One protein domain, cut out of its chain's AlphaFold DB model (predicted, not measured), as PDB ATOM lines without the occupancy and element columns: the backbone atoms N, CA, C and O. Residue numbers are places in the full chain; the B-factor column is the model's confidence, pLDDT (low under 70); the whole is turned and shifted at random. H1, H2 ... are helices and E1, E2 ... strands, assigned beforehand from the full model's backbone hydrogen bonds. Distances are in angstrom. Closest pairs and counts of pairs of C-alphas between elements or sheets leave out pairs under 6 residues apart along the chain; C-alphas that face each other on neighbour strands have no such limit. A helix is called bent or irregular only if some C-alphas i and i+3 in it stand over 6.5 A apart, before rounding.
ATOM      1  N   GLY A 138     117.500  48.039 243.679       43.00
ATOM      2  CA  GLY A 138     118.739  48.784 243.871       43.00
ATOM      3  C   GLY A 138     118.736  50.203 243.295       43.00
ATOM      4  O   GLY A 138     119.031  51.110 244.059       43.00
ATOM      5  N   PHE A 139     118.359  50.455 242.029       50.09
ATOM      6  CA  PHE A 139     118.339  51.848 241.522       50.09
ATOM      7  C   PHE A 139     117.312  52.692 242.275       50.09
ATOM      8  O   PHE A 139     117.606  53.815 242.669       50.09
ATOM      9  N   MET A 140     116.137  52.128 242.556       51.03
ATOM     10  CA  MET A 140     115.117  52.801 243.361       51.03
ATOM     11  C   MET A 140     115.573  53.017 244.811       51.03
ATOM     12  O   MET A 140     115.292  54.068 245.373       51.03
ATOM     13  N   ALA A 141     116.320  52.085 245.412       52.81
ATOM     14  CA  ALA A 141     116.918  52.260 246.738       52.81
ATOM     15  C   ALA A 141     118.041  53.310 246.737       52.81
ATOM     16  O   ALA A 141     118.149  54.088 247.684       52.81
ATOM     17  N   THR A 142     118.847  53.370 245.676       53.06
ATOM     18  CA  THR A 142     119.873  54.397 245.475       53.06
ATOM     19  C   THR A 142     119.231  55.765 245.276       53.06
ATOM     20  O   THR A 142     119.610  56.711 245.953       53.06
ATOM     21  N   LEU A 143     118.209  55.870 244.428       52.41
ATOM     22  CA  LEU A 143     117.465  57.103 244.192       52.41
ATOM     23  C   LEU A 143     116.729  57.560 245.458       52.41
ATOM     24  O   LEU A 143     116.788  58.735 245.798       52.41
ATOM     25  N   HIS A 144     116.116  56.639 246.207       55.88
ATOM     26  CA  HIS A 144     115.530  56.902 247.531       55.88
ATOM     27  C   HIS A 144     116.572  57.486 248.488       55.88
ATOM     28  O   HIS A 144     116.322  58.482 249.160       55.88
ATOM     29  N   LEU A 145     117.758  56.881 248.538       57.88
ATOM     30  CA  LEU A 145     118.847  57.327 249.398       57.88
ATOM     31  C   LEU A 145     119.373  58.710 248.986       57.88
ATOM     32  O   LEU A 145     119.616  59.540 249.858       57.88
ATOM     33  N   GLU A 146     119.491  58.992 247.688       56.50
ATOM     34  CA  GLU A 146     119.889  60.314 247.191       56.50
ATOM     35  C   GLU A 146     118.808  61.381 247.436       56.50
ATOM     36  O   GLU A 146     119.129  62.490 247.856       56.50
ATOM     37  N   ILE A 147     117.522  61.047 247.293       61.22
ATOM     38  CA  ILE A 147     116.420  61.955 247.649       61.22
ATOM     39  C   ILE A 147     116.413  62.247 249.151       61.22
ATOM     40  O   ILE A 147     116.258  63.402 249.540       61.22
ATOM     41  N   LEU A 148     116.619  61.242 250.007       62.59
ATOM     42  CA  LEU A 148     116.698  61.461 251.453       62.59
ATOM     43  C   LEU A 148     117.898  62.322 251.845       62.59
ATOM     44  O   LEU A 148     117.781  63.149 252.746       62.59
ATOM     45  N   LYS A 149     119.050  62.154 251.185       63.69
ATOM     46  CA  LYS A 149     120.204  63.042 251.388       63.69
ATOM     47  C   LYS A 149     119.866  64.479 251.003       63.69
ATOM     48  O   LYS A 149     120.227  65.396 251.735       63.69
ATOM     49  N   LEU A 150     119.157  64.670 249.888       60.12
ATOM     50  CA  LEU A 150     118.691  65.988 249.469       60.12
ATOM     51  C   LEU A 150     117.707  66.584 250.484       60.12
ATOM     52  O   LEU A 150     117.897  67.731 250.871       60.12
ATOM     53  N   GLU A 151     116.724  65.821 250.974       67.69
ATOM     54  CA  GLU A 151     115.798  66.261 252.033       67.69
ATOM     55  C   GLU A 151     116.563  66.669 253.302       67.69
ATOM     56  O   GLU A 151     116.348  67.756 253.830       67.69
ATOM     57  N   PHE A 152     117.519  65.851 253.747       72.75
ATOM     58  CA  PHE A 152     118.345  66.152 254.916       72.75
ATOM     59  C   PHE A 152     119.178  67.430 254.730       72.75
ATOM     60  O   PHE A 152     119.307  68.226 255.656       72.75
ATOM     61  N   SER A 153     119.704  67.661 253.524       71.56
ATOM     62  CA  SER A 153     120.509  68.846 253.202       71.56
ATOM     63  C   SER A 153     119.721  70.158 253.127       71.56
ATOM     64  O   SER A 153     120.330  71.223 253.093       71.56
ATOM     65  N   GLN A 154     118.384  70.106 253.092       69.88
ATOM     66  CA  GLN A 154     117.545  71.312 253.117       69.88
ATOM     67  C   GLN A 154     117.475  71.949 254.508       69.88
ATOM     68  O   GLN A 154     117.070  73.106 254.633       69.88
ATOM     69  N   TYR A 155     117.845  71.199 255.542       82.25
ATOM     70  CA  TYR A 155     117.920  71.690 256.908       82.25
ATOM     71  C   TYR A 155     119.280  72.322 257.196       82.25
ATOM     72  O   TYR A 155     120.253  72.127 256.466       82.25
ATOM     73  N   GLU A 156     119.357  73.078 258.289       84.19
ATOM     74  CA  GLU A 156     120.618  73.651 258.744       84.19
ATOM     75  C   GLU A 156     121.504  72.541 259.329       84.19
ATOM     76  O   GLU A 156     121.383  72.157 260.494       84.19
ATOM     77  N   VAL A 157     122.367  71.977 258.480       85.38
ATOM     78  CA  VAL A 157     123.323  70.940 258.872       85.38
ATOM     79  C   VAL A 157     124.530  71.593 259.538       85.38
ATOM     80  O   VAL A 157     125.223  72.414 258.936       85.38
ATOM     81  N   ASP A 158     124.816  71.185 260.770       86.00
ATOM     82  CA  ASP A 158     126.024  71.582 261.481       86.00
ATOM     83  C   ASP A 158     127.264  71.058 260.723       86.00
ATOM     84  O   ASP A 158     127.399  69.845 260.526       86.00
ATOM     85  N   PRO A 159     128.187  71.933 260.289       84.56
ATOM     86  CA  PRO A 159     129.293  71.547 259.414       84.56
ATOM     87  C   PRO A 159     130.391  70.743 260.123       84.56
ATOM     88  O   PRO A 159     131.215  70.124 259.451       84.56
ATOM     89  N   LEU A 160     130.436  70.756 261.460       87.19
ATOM     90  CA  LEU A 160     131.425  70.016 262.246       87.19
ATOM     91  C   LEU A 160     130.956  68.590 262.536       87.19
ATOM     92  O   LEU A 160     131.763  67.664 262.568       87.19
ATOM     93  N   THR A 161     129.655  68.419 262.762       89.38
ATOM     94  CA  THR A 161     129.066  67.145 263.194       89.38
ATOM     95  C   THR A 161     128.271  66.439 262.097       89.38
ATOM     96  O   THR A 161     128.052  65.233 262.193       89.38
ATOM     97  N   GLY A 162     127.845  67.152 261.049       88.75
ATOM     98  CA  GLY A 162     126.993  66.612 259.985       88.75
ATOM     99  C   GLY A 162     125.569  66.297 260.453       88.75
ATOM    100  O   GLY A 162     124.945  65.362 259.948       88.75
ATOM    101  N   THR A 163     125.069  67.023 261.455       92.38
ATOM    102  CA  THR A 163     123.782  66.755 262.115       92.38
ATOM    103  C   THR A 163     122.809  67.926 261.988       92.38
ATOM    104  O   THR A 163     123.230  69.055 261.765       92.38
ATOM    105  N   ILE A 164     121.508  67.664 262.137       86.69
ATOM    106  CA  ILE A 164     120.441  68.679 262.143       86.69
ATOM    107  C   ILE A 164     119.849  68.841 263.548       86.69
ATOM    108  O   ILE A 164     120.000  67.963 264.407       86.69
ATOM    109  N   SER A 165     119.161  69.958 263.802       90.69
ATOM    110  CA  SER A 165     118.485  70.198 265.084       90.69
ATOM    111  C   SER A 165     117.255  69.299 265.282       90.69
ATOM    112  O   SER A 165     116.632  68.838 264.323       90.69
ATOM    113  N   MET A 166     116.838  69.098 266.538       89.06
ATOM    114  CA  MET A 166     115.576  68.408 266.849       89.06
ATOM    115  C   MET A 166     114.346  69.127 266.285       89.06
ATOM    116  O   MET A 166     113.349  68.485 265.951       89.06
ATOM    117  N   LYS A 167     114.415  70.452 266.131       86.94
ATOM    118  CA  LYS A 167     113.358  71.246 265.499       86.94
ATOM    119  C   LYS A 167     113.246  70.962 263.997       86.94
ATOM    120  O   LYS A 167     112.142  70.813 263.468       86.94
ATOM    121  N   ASP A 168     114.378  70.846 263.317       86.06
ATOM    122  CA  ASP A 168     114.439  70.511 261.891       86.06
ATOM    123  C   ASP A 168     113.990  69.074 261.644       86.06
ATOM    124  O   ASP A 168     113.122  68.817 260.806       86.06
ATOM    125  N   PHE A 169     114.481  68.142 262.461       88.75
ATOM    126  CA  PHE A 169     114.008  66.765 262.428       88.75
ATOM    127  C   PHE A 169     112.501  66.681 262.693       88.75
ATOM    128  O   PHE A 169     111.775  66.036 261.940       88.75
ATOM    129  N   GLY A 170     111.996  67.399 263.699       84.75
ATOM    130  CA  GLY A 170     110.566  67.485 263.979       84.75
ATOM    131  C   GLY A 170     109.758  68.038 262.801       84.75
ATOM    132  O   GLY A 170     108.660  67.550 262.542       84.75
ATOM    133  N   SER A 171     110.310  68.978 262.026       81.81
ATOM    134  CA  SER A 171     109.681  69.467 260.789       81.81
ATOM    135  C   SER A 171     109.536  68.351 259.749       81.81
ATOM    136  O   SER A 171     108.474  68.225 259.132       81.81
ATOM    137  N   SER A 172     110.556  67.496 259.597       82.00
ATOM    138  CA  SER A 172     110.449  66.288 258.767       82.00
ATOM    139  C   SER A 172     109.400  65.324 259.331       82.00
ATOM    140  O   SER A 172     108.511  64.893 258.606       82.00
ATOM    141  N   VAL A 173     109.374  65.059 260.637       82.75
ATOM    142  CA  VAL A 173     108.392  64.135 261.242       82.75
ATOM    143  C   VAL A 173     106.945  64.607 261.046       82.75
ATOM    144  O   VAL A 173     106.076  63.820 260.665       82.75
ATOM    145  N   ILE A 174     106.664  65.896 261.260       81.50
ATOM    146  CA  ILE A 174     105.311  66.465 261.125       81.50
ATOM    147  C   ILE A 174     104.776  66.313 259.710       81.50
ATOM    148  O   ILE A 174     103.574  66.144 259.514       81.50
ATOM    149  N   SER A 175     105.656  66.317 258.720       70.06
ATOM    150  CA  SER A 175     105.251  66.160 257.333       70.06
ATOM    151  C   SER A 175     104.715  64.756 256.992       70.06
ATOM    152  O   SER A 175     104.105  64.599 255.937       70.06
ATOM    153  N   TYR A 176     104.871  63.766 257.883       69.94
ATOM    154  CA  TYR A 176     104.210  62.452 257.811       69.94
ATOM    155  C   TYR A 176     102.866  62.401 258.561       69.94
ATOM    156  O   TYR A 176     102.145  61.404 258.485       69.94
ATOM    157  N   ALA A 177     102.511  63.438 259.324       73.56
ATOM    158  CA  ALA A 177     101.315  63.433 260.155       73.56
ATOM    159  C   ALA A 177     100.039  63.735 259.354       73.56
ATOM    160  O   ALA A 177     100.023  64.539 258.424       73.56
ATOM    161  N   ALA A 178      98.918  63.138 259.776       73.69
ATOM    162  CA  ALA A 178      97.617  63.397 259.163       73.69
ATOM    163  C   ALA A 178      97.231  64.894 259.251       73.69
ATOM    164  O   ALA A 178      97.390  65.484 260.328       73.69
ATOM    165  N   PRO A 179      96.605  65.484 258.208       74.94
ATOM    166  CA  PRO A 179      96.282  66.916 258.153       74.94
ATOM    167  C   PRO A 179      95.541  67.461 259.380       74.94
ATOM    168  O   PRO A 179      95.832  68.549 259.871       74.94
ATOM    169  N   LYS A 180      94.628  66.659 259.942       75.69
ATOM    170  CA  LYS A 180      93.858  66.992 261.152       75.69
ATOM    171  C   LYS A 180      94.719  67.264 262.397       75.69
ATOM    172  O   LYS A 180      94.262  67.947 263.307       75.69
ATOM    173  N   ASN A 181      95.943  66.738 262.437       76.44
ATOM    174  CA  ASN A 181      96.865  66.871 263.563       76.44
ATOM    175  C   ASN A 181      97.926  67.962 263.343       76.44
ATOM    176  O   ASN A 181      98.550  68.380 264.322       76.44
ATOM    177  N   LEU A 182      98.115  68.443 262.106       78.50
ATOM    178  CA  LEU A 182      99.214  69.346 261.738       78.50
ATOM    179  C   LEU A 182      99.243  70.605 262.605       78.50
ATOM    180  O   LEU A 182     100.250  70.872 263.243       78.50
ATOM    181  N   GLY A 183      98.119  71.311 262.756       80.25
ATOM    182  CA  GLY A 183      98.098  72.557 263.536       80.25
ATOM    183  C   GLY A 183      98.400  72.383 265.033       80.25
ATOM    184  O   GLY A 183      98.814  73.329 265.699       80.25
ATOM    185  N   ARG A 184      98.194  71.188 265.608       89.62
ATOM    186  CA  ARG A 184      98.633  70.900 266.985       89.62
ATOM    187  C   ARG A 184     100.137  70.649 267.025       89.62
ATOM    188  O   ARG A 184     100.805  71.186 267.900       89.62
ATOM    189  N   LEU A 185     100.635  69.837 266.099       80.00
ATOM    190  CA  LEU A 185     102.036  69.438 266.049       80.00
ATOM    191  C   LEU A 185     102.954  70.607 265.671       80.00
ATOM    192  O   LEU A 185     103.999  70.751 266.287       80.00
ATOM    193  N   GLU A 186     102.543  71.477 264.744       83.56
ATOM    194  CA  GLU A 186     103.286  72.691 264.369       83.56
ATOM    195  C   GLU A 186     103.505  73.596 265.590       83.56
ATOM    196  O   GLU A 186     104.636  73.954 265.897       83.56
ATOM    197  N   ARG A 187     102.444  73.877 266.359       87.81
ATOM    198  CA  ARG A 187     102.547  74.670 267.598       87.81
ATOM    199  C   ARG A 187     103.420  74.014 268.659       87.81
ATOM    200  O   ARG A 187     104.076  74.705 269.424       87.81
ATOM    201  N   GLN A 188     103.407  72.685 268.732       88.12
ATOM    202  CA  GLN A 188     104.297  71.962 269.631       88.12
ATOM    203  C   GLN A 188     105.750  72.064 269.158       88.12
ATOM    204  O   GLN A 188     106.637  72.205 269.982       88.12
ATOM    205  N   LEU A 189     106.008  72.042 267.852       85.69
ATOM    206  CA  LEU A 189     107.354  72.189 267.305       85.69
ATOM    207  C   LEU A 189     107.912  73.608 267.467       85.69
ATOM    208  O   LEU A 189     109.115  73.788 267.630       85.69
ATOM    209  N   GLU A 190     107.049  74.625 267.474       86.56
ATOM    210  CA  GLU A 190     107.449  76.008 267.755       86.56
ATOM    211  C   GLU A 190     108.090  76.173 269.139       86.56
ATOM    212  O   GLU A 190     108.907  77.077 269.312       86.56
ATOM    213  N   THR A 191     107.790  75.290 270.102       88.12
ATOM    214  CA  THR A 191     108.408  75.326 271.436       88.12
ATOM    215  C   THR A 191     109.828  74.756 271.468       88.12
ATOM    216  O   THR A 191     110.484  74.856 272.500       88.12
ATOM    217  N   PHE A 192     110.300  74.138 270.380       84.81
ATOM    218  CA  PHE A 192     111.644  73.567 270.278       84.81
ATOM    219  C   PHE A 192     112.644  74.650 269.870       84.81
ATOM    220  O   PHE A 192     112.349  75.517 269.028       84.81
ATOM    221  N   SER A 193     113.847  74.585 270.443       81.69
ATOM    222  CA  SER A 193     114.928  75.510 270.126       81.69
ATOM    223  C   SER A 193     115.808  74.938 269.016       81.69
ATOM    224  O   SER A 193     116.142  73.757 268.999       81.69
ATOM    225  N   ALA A 194     116.238  75.786 268.082       69.31
ATOM    226  CA  ALA A 194     117.212  75.374 267.064       69.31
ATOM    227  C   ALA A 194     118.614  75.135 267.672       69.31
ATOM    228  O   ALA A 194     119.451  74.440 267.091       69.31
ATOM    229  N   GLN A 195     118.864  75.694 268.861       75.94
ATOM    230  CA  GLN A 195     120.120  75.589 269.604       75.94
ATOM    231  C   GLN A 195     120.135  74.437 270.617       75.94
ATOM    232  O   GLN A 195     121.077  74.345 271.405       75.94
ATOM    233  N   ASP A 196     119.115  73.575 270.623       76.94
ATOM    234  CA  ASP A 196     119.097  72.410 271.504       76.94
ATOM    235  C   ASP A 196     120.337  71.527 271.268       76.94
ATOM    236  O   ASP A 196     120.801  71.345 270.140       76.94
ATOM    237  N   ALA A 197     120.902  71.011 272.365       77.44
ATOM    238  CA  ALA A 197     122.133  70.217 272.342       77.44
ATOM    239  C   ALA A 197     121.937  68.841 271.688       77.44
ATOM    240  O   ALA A 197     122.896  68.235 271.214       77.44
ATOM    241  N   GLU A 198     120.701  68.343 271.677       89.94
ATOM    242  CA  GLU A 198     120.350  67.101 271.005       89.94
ATOM    243  C   GLU A 198     120.293  67.317 269.489       89.94
ATOM    244  O   GLU A 198     119.665  68.254 268.985       89.94
ATOM    245  N   ARG A 199     120.979  66.439 268.757       90.19
ATOM    246  CA  ARG A 199     121.171  66.533 267.311       90.19
ATOM    247  C   ARG A 199     120.879  65.198 266.639       90.19
ATOM    248  O   ARG A 199     121.100  64.141 267.228       90.19
ATOM    249  N   ILE A 200     120.432  65.257 265.388       91.69
ATOM    250  CA  ILE A 200     120.076  64.084 264.584       91.69
ATOM    251  C   ILE A 200     121.037  63.956 263.406       91.69
ATOM    252  O   ILE A 200     121.170  64.861 262.587       91.69
ATOM    253  N   SER A 201     121.705  62.811 263.309       94.50
ATOM    254  CA  SER A 201     122.537  62.446 262.159       94.50
ATOM    255  C   SER A 201     121.700  61.948 260.979       94.50
ATOM    256  O   SER A 201     120.576  61.470 261.150       94.50
ATOM    257  N   PHE A 202     122.284  61.960 259.777       87.44
ATOM    258  CA  PHE A 202     121.649  61.365 258.597       87.44
ATOM    259  C   PHE A 202     121.299  59.880 258.797       87.44
ATOM    260  O   PHE A 202     120.253  59.429 258.345       87.44
ATOM    261  N   GLY A 203     122.135  59.121 259.516       87.75
ATOM    262  CA  GLY A 203     121.857  57.713 259.821       87.75
ATOM    263  C   GLY A 203     120.577  57.536 260.643       87.75
ATOM    264  O   GLY A 203     119.718  56.737 260.282       87.75
ATOM    265  N   GLN A 204     120.398  58.346 261.690       90.88
ATOM    266  CA  GLN A 204     119.181  58.332 262.513       90.88
ATOM    267  C   GLN A 204     117.947  58.790 261.725       90.88
ATOM    268  O   GLN A 204     116.870  58.210 261.866       90.88
ATOM    269  N   PHE A 205     118.106  59.795 260.862       85.69
ATOM    270  CA  PHE A 205     117.058  60.256 259.956       85.69
ATOM    271  C   PHE A 205     116.616  59.147 258.984       85.69
ATOM    272  O   PHE A 205     115.424  58.883 258.824       85.69
ATOM    273  N   PHE A 206     117.580  58.448 258.381       82.75
ATOM    274  CA  PHE A 206     117.347  57.320 257.483       82.75
ATOM    275  C   PHE A 206     116.672  56.140 258.194       82.75
ATOM    276  O   PHE A 206     115.734  55.542 257.661       82.75
ATOM    277  N   ASP A 207     117.116  55.805 259.407       85.44
ATOM    278  CA  ASP A 207     116.519  54.732 260.202       85.44
ATOM    279  C   ASP A 207     115.066  55.048 260.577       85.44
ATOM    280  O   ASP A 207     114.213  54.156 260.520       85.44
ATOM    281  N   PHE A 208     114.762  56.312 260.886       85.25
ATOM    282  CA  PHE A 208     113.394  56.770 261.111       85.25
ATOM    283  C   PHE A 208     112.529  56.637 259.849       85.25
ATOM    284  O   PHE A 208     111.448  56.051 259.921       85.25
ATOM    285  N   ASP A 209     113.003  57.096 258.684       77.81
ATOM    286  CA  ASP A 209     112.291  56.922 257.405       77.81
ATOM    287  C   ASP A 209     112.010  55.437 257.117       77.81
ATOM    288  O   ASP A 209     110.885  55.041 256.789       77.81
ATOM    289  N   ARG A 210     113.015  54.576 257.308       75.38
ATOM    290  CA  ARG A 210     112.861  53.128 257.141       75.38
ATOM    291  C   ARG A 210     111.841  52.550 258.125       75.38
ATOM    292  O   ARG A 210     111.070  51.665 257.747       75.38
ATOM    293  N   MET A 211     111.804  53.031 259.366       81.06
ATOM    294  CA  MET A 211     110.814  52.623 260.367       81.06
ATOM    295  C   MET A 211     109.395  53.029 259.955       81.06
ATOM    296  O   MET A 211     108.495  52.194 259.994       81.06
ATOM    297  N   VAL A 212     109.185  54.268 259.503       71.38
ATOM    298  CA  VAL A 212     107.869  54.735 259.033       71.38
ATOM    299  C   VAL A 212     107.385  53.901 257.842       71.38
ATOM    300  O   VAL A 212     106.222  53.497 257.804       71.38
ATOM    301  N   ARG A 213     108.282  53.562 256.906       67.06
ATOM    302  CA  ARG A 213     107.953  52.719 255.744       67.06
ATOM    303  C   ARG A 213     107.673  51.258 256.097       67.06
ATOM    304  O   ARG A 213     106.785  50.653 255.506       67.06
ATOM    305  N   SER A 214     108.411  50.685 257.046       61.62
ATOM    306  CA  SER A 214     108.260  49.277 257.454       61.62
ATOM    307  C   SER A 214     107.151  49.047 258.493       61.62
ATOM    308  O   SER A 214     106.618  47.943 258.593       61.62
ATOM    309  N   GLY A 215     106.773  50.084 259.246       49.41
ATOM    310  CA  GLY A 215     105.823  50.029 260.361       49.41
ATOM    311  C   GLY A 215     104.361  50.329 260.013       49.41
ATOM    312  O   GLY A 215     103.492  50.105 260.851       49.41
TER     313      GLY A 215
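This is residues 138 to 215 of the 223 residues of an uncharacterized protein of Blyttiomyces helicus (UniProt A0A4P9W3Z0). A small two-stranded ribbon, E1 and E2, sits at the foot of two helices, H2 and H4, which run the same way from it with a gap between them. H3 folds back along H2 as a helical hairpin, while H1 slants in to meet the first part of H4, its residues 138 to 144 sticking out. The printed part has 78 residues, in the order H1, E1, H2, H3, E2, H4; the sheet order is E1 - E2, antiparallel, and the class is mostly helix. It is compact, with a radius of gyration of the C-alphas of 13.3 A, and flat, spanning 39 by 35 by 19 A.

E1 is residues 163 to 165, 7.0 A long, and E2 residues 199 to 201, 6.7 A. H2, residues 166 to 174, measures 11.9 A; H4, residues 202 to 215, measures 19.5 A and ends at C-alpha 215, (105.823, 50.029, 260.361). H3, residues 179 to 190, measures 17.3 A and is irregular: C-alphas 180 and 183 are 7.4 A apart. H1, residues 138 to 153, begins at C-alpha 138, (118.739, 48.784, 243.871), and measures 22.2 A.

E1 and E2 are antiparallel at 141 degrees, with N 164 and O 200 within hydrogen-bond range at 2.9 A. H2 and H4 are close but not clearly touching, the closest C-alphas, of Phe 169 and Phe 205, being 7.6 A apart. H2 and H3 touch, closest at C-alphas Lys 167 and Leu 189, 6.3 A, with a shallow tilt of 5 degrees, opposite ways. H1 touches H4 with residues 148 to 152 alone, closest at C-alphas Phe 152 and Phe 202, 6.9 A, at a steep tilt of 56 degrees. H3 and H4 are apart. Every O i to N i+4 pair is within hydrogen-bond range in H1, H2 and H4; in H3, 5 of 8 are.

The farthest C-alphas, of Gly 138 and Thr 191, are 39.6 A apart. The printed part has no cut and no long link. Mean pLDDT of the printed part is 77.0; residues 138 to 151 and 213 to 215 are among those under 70.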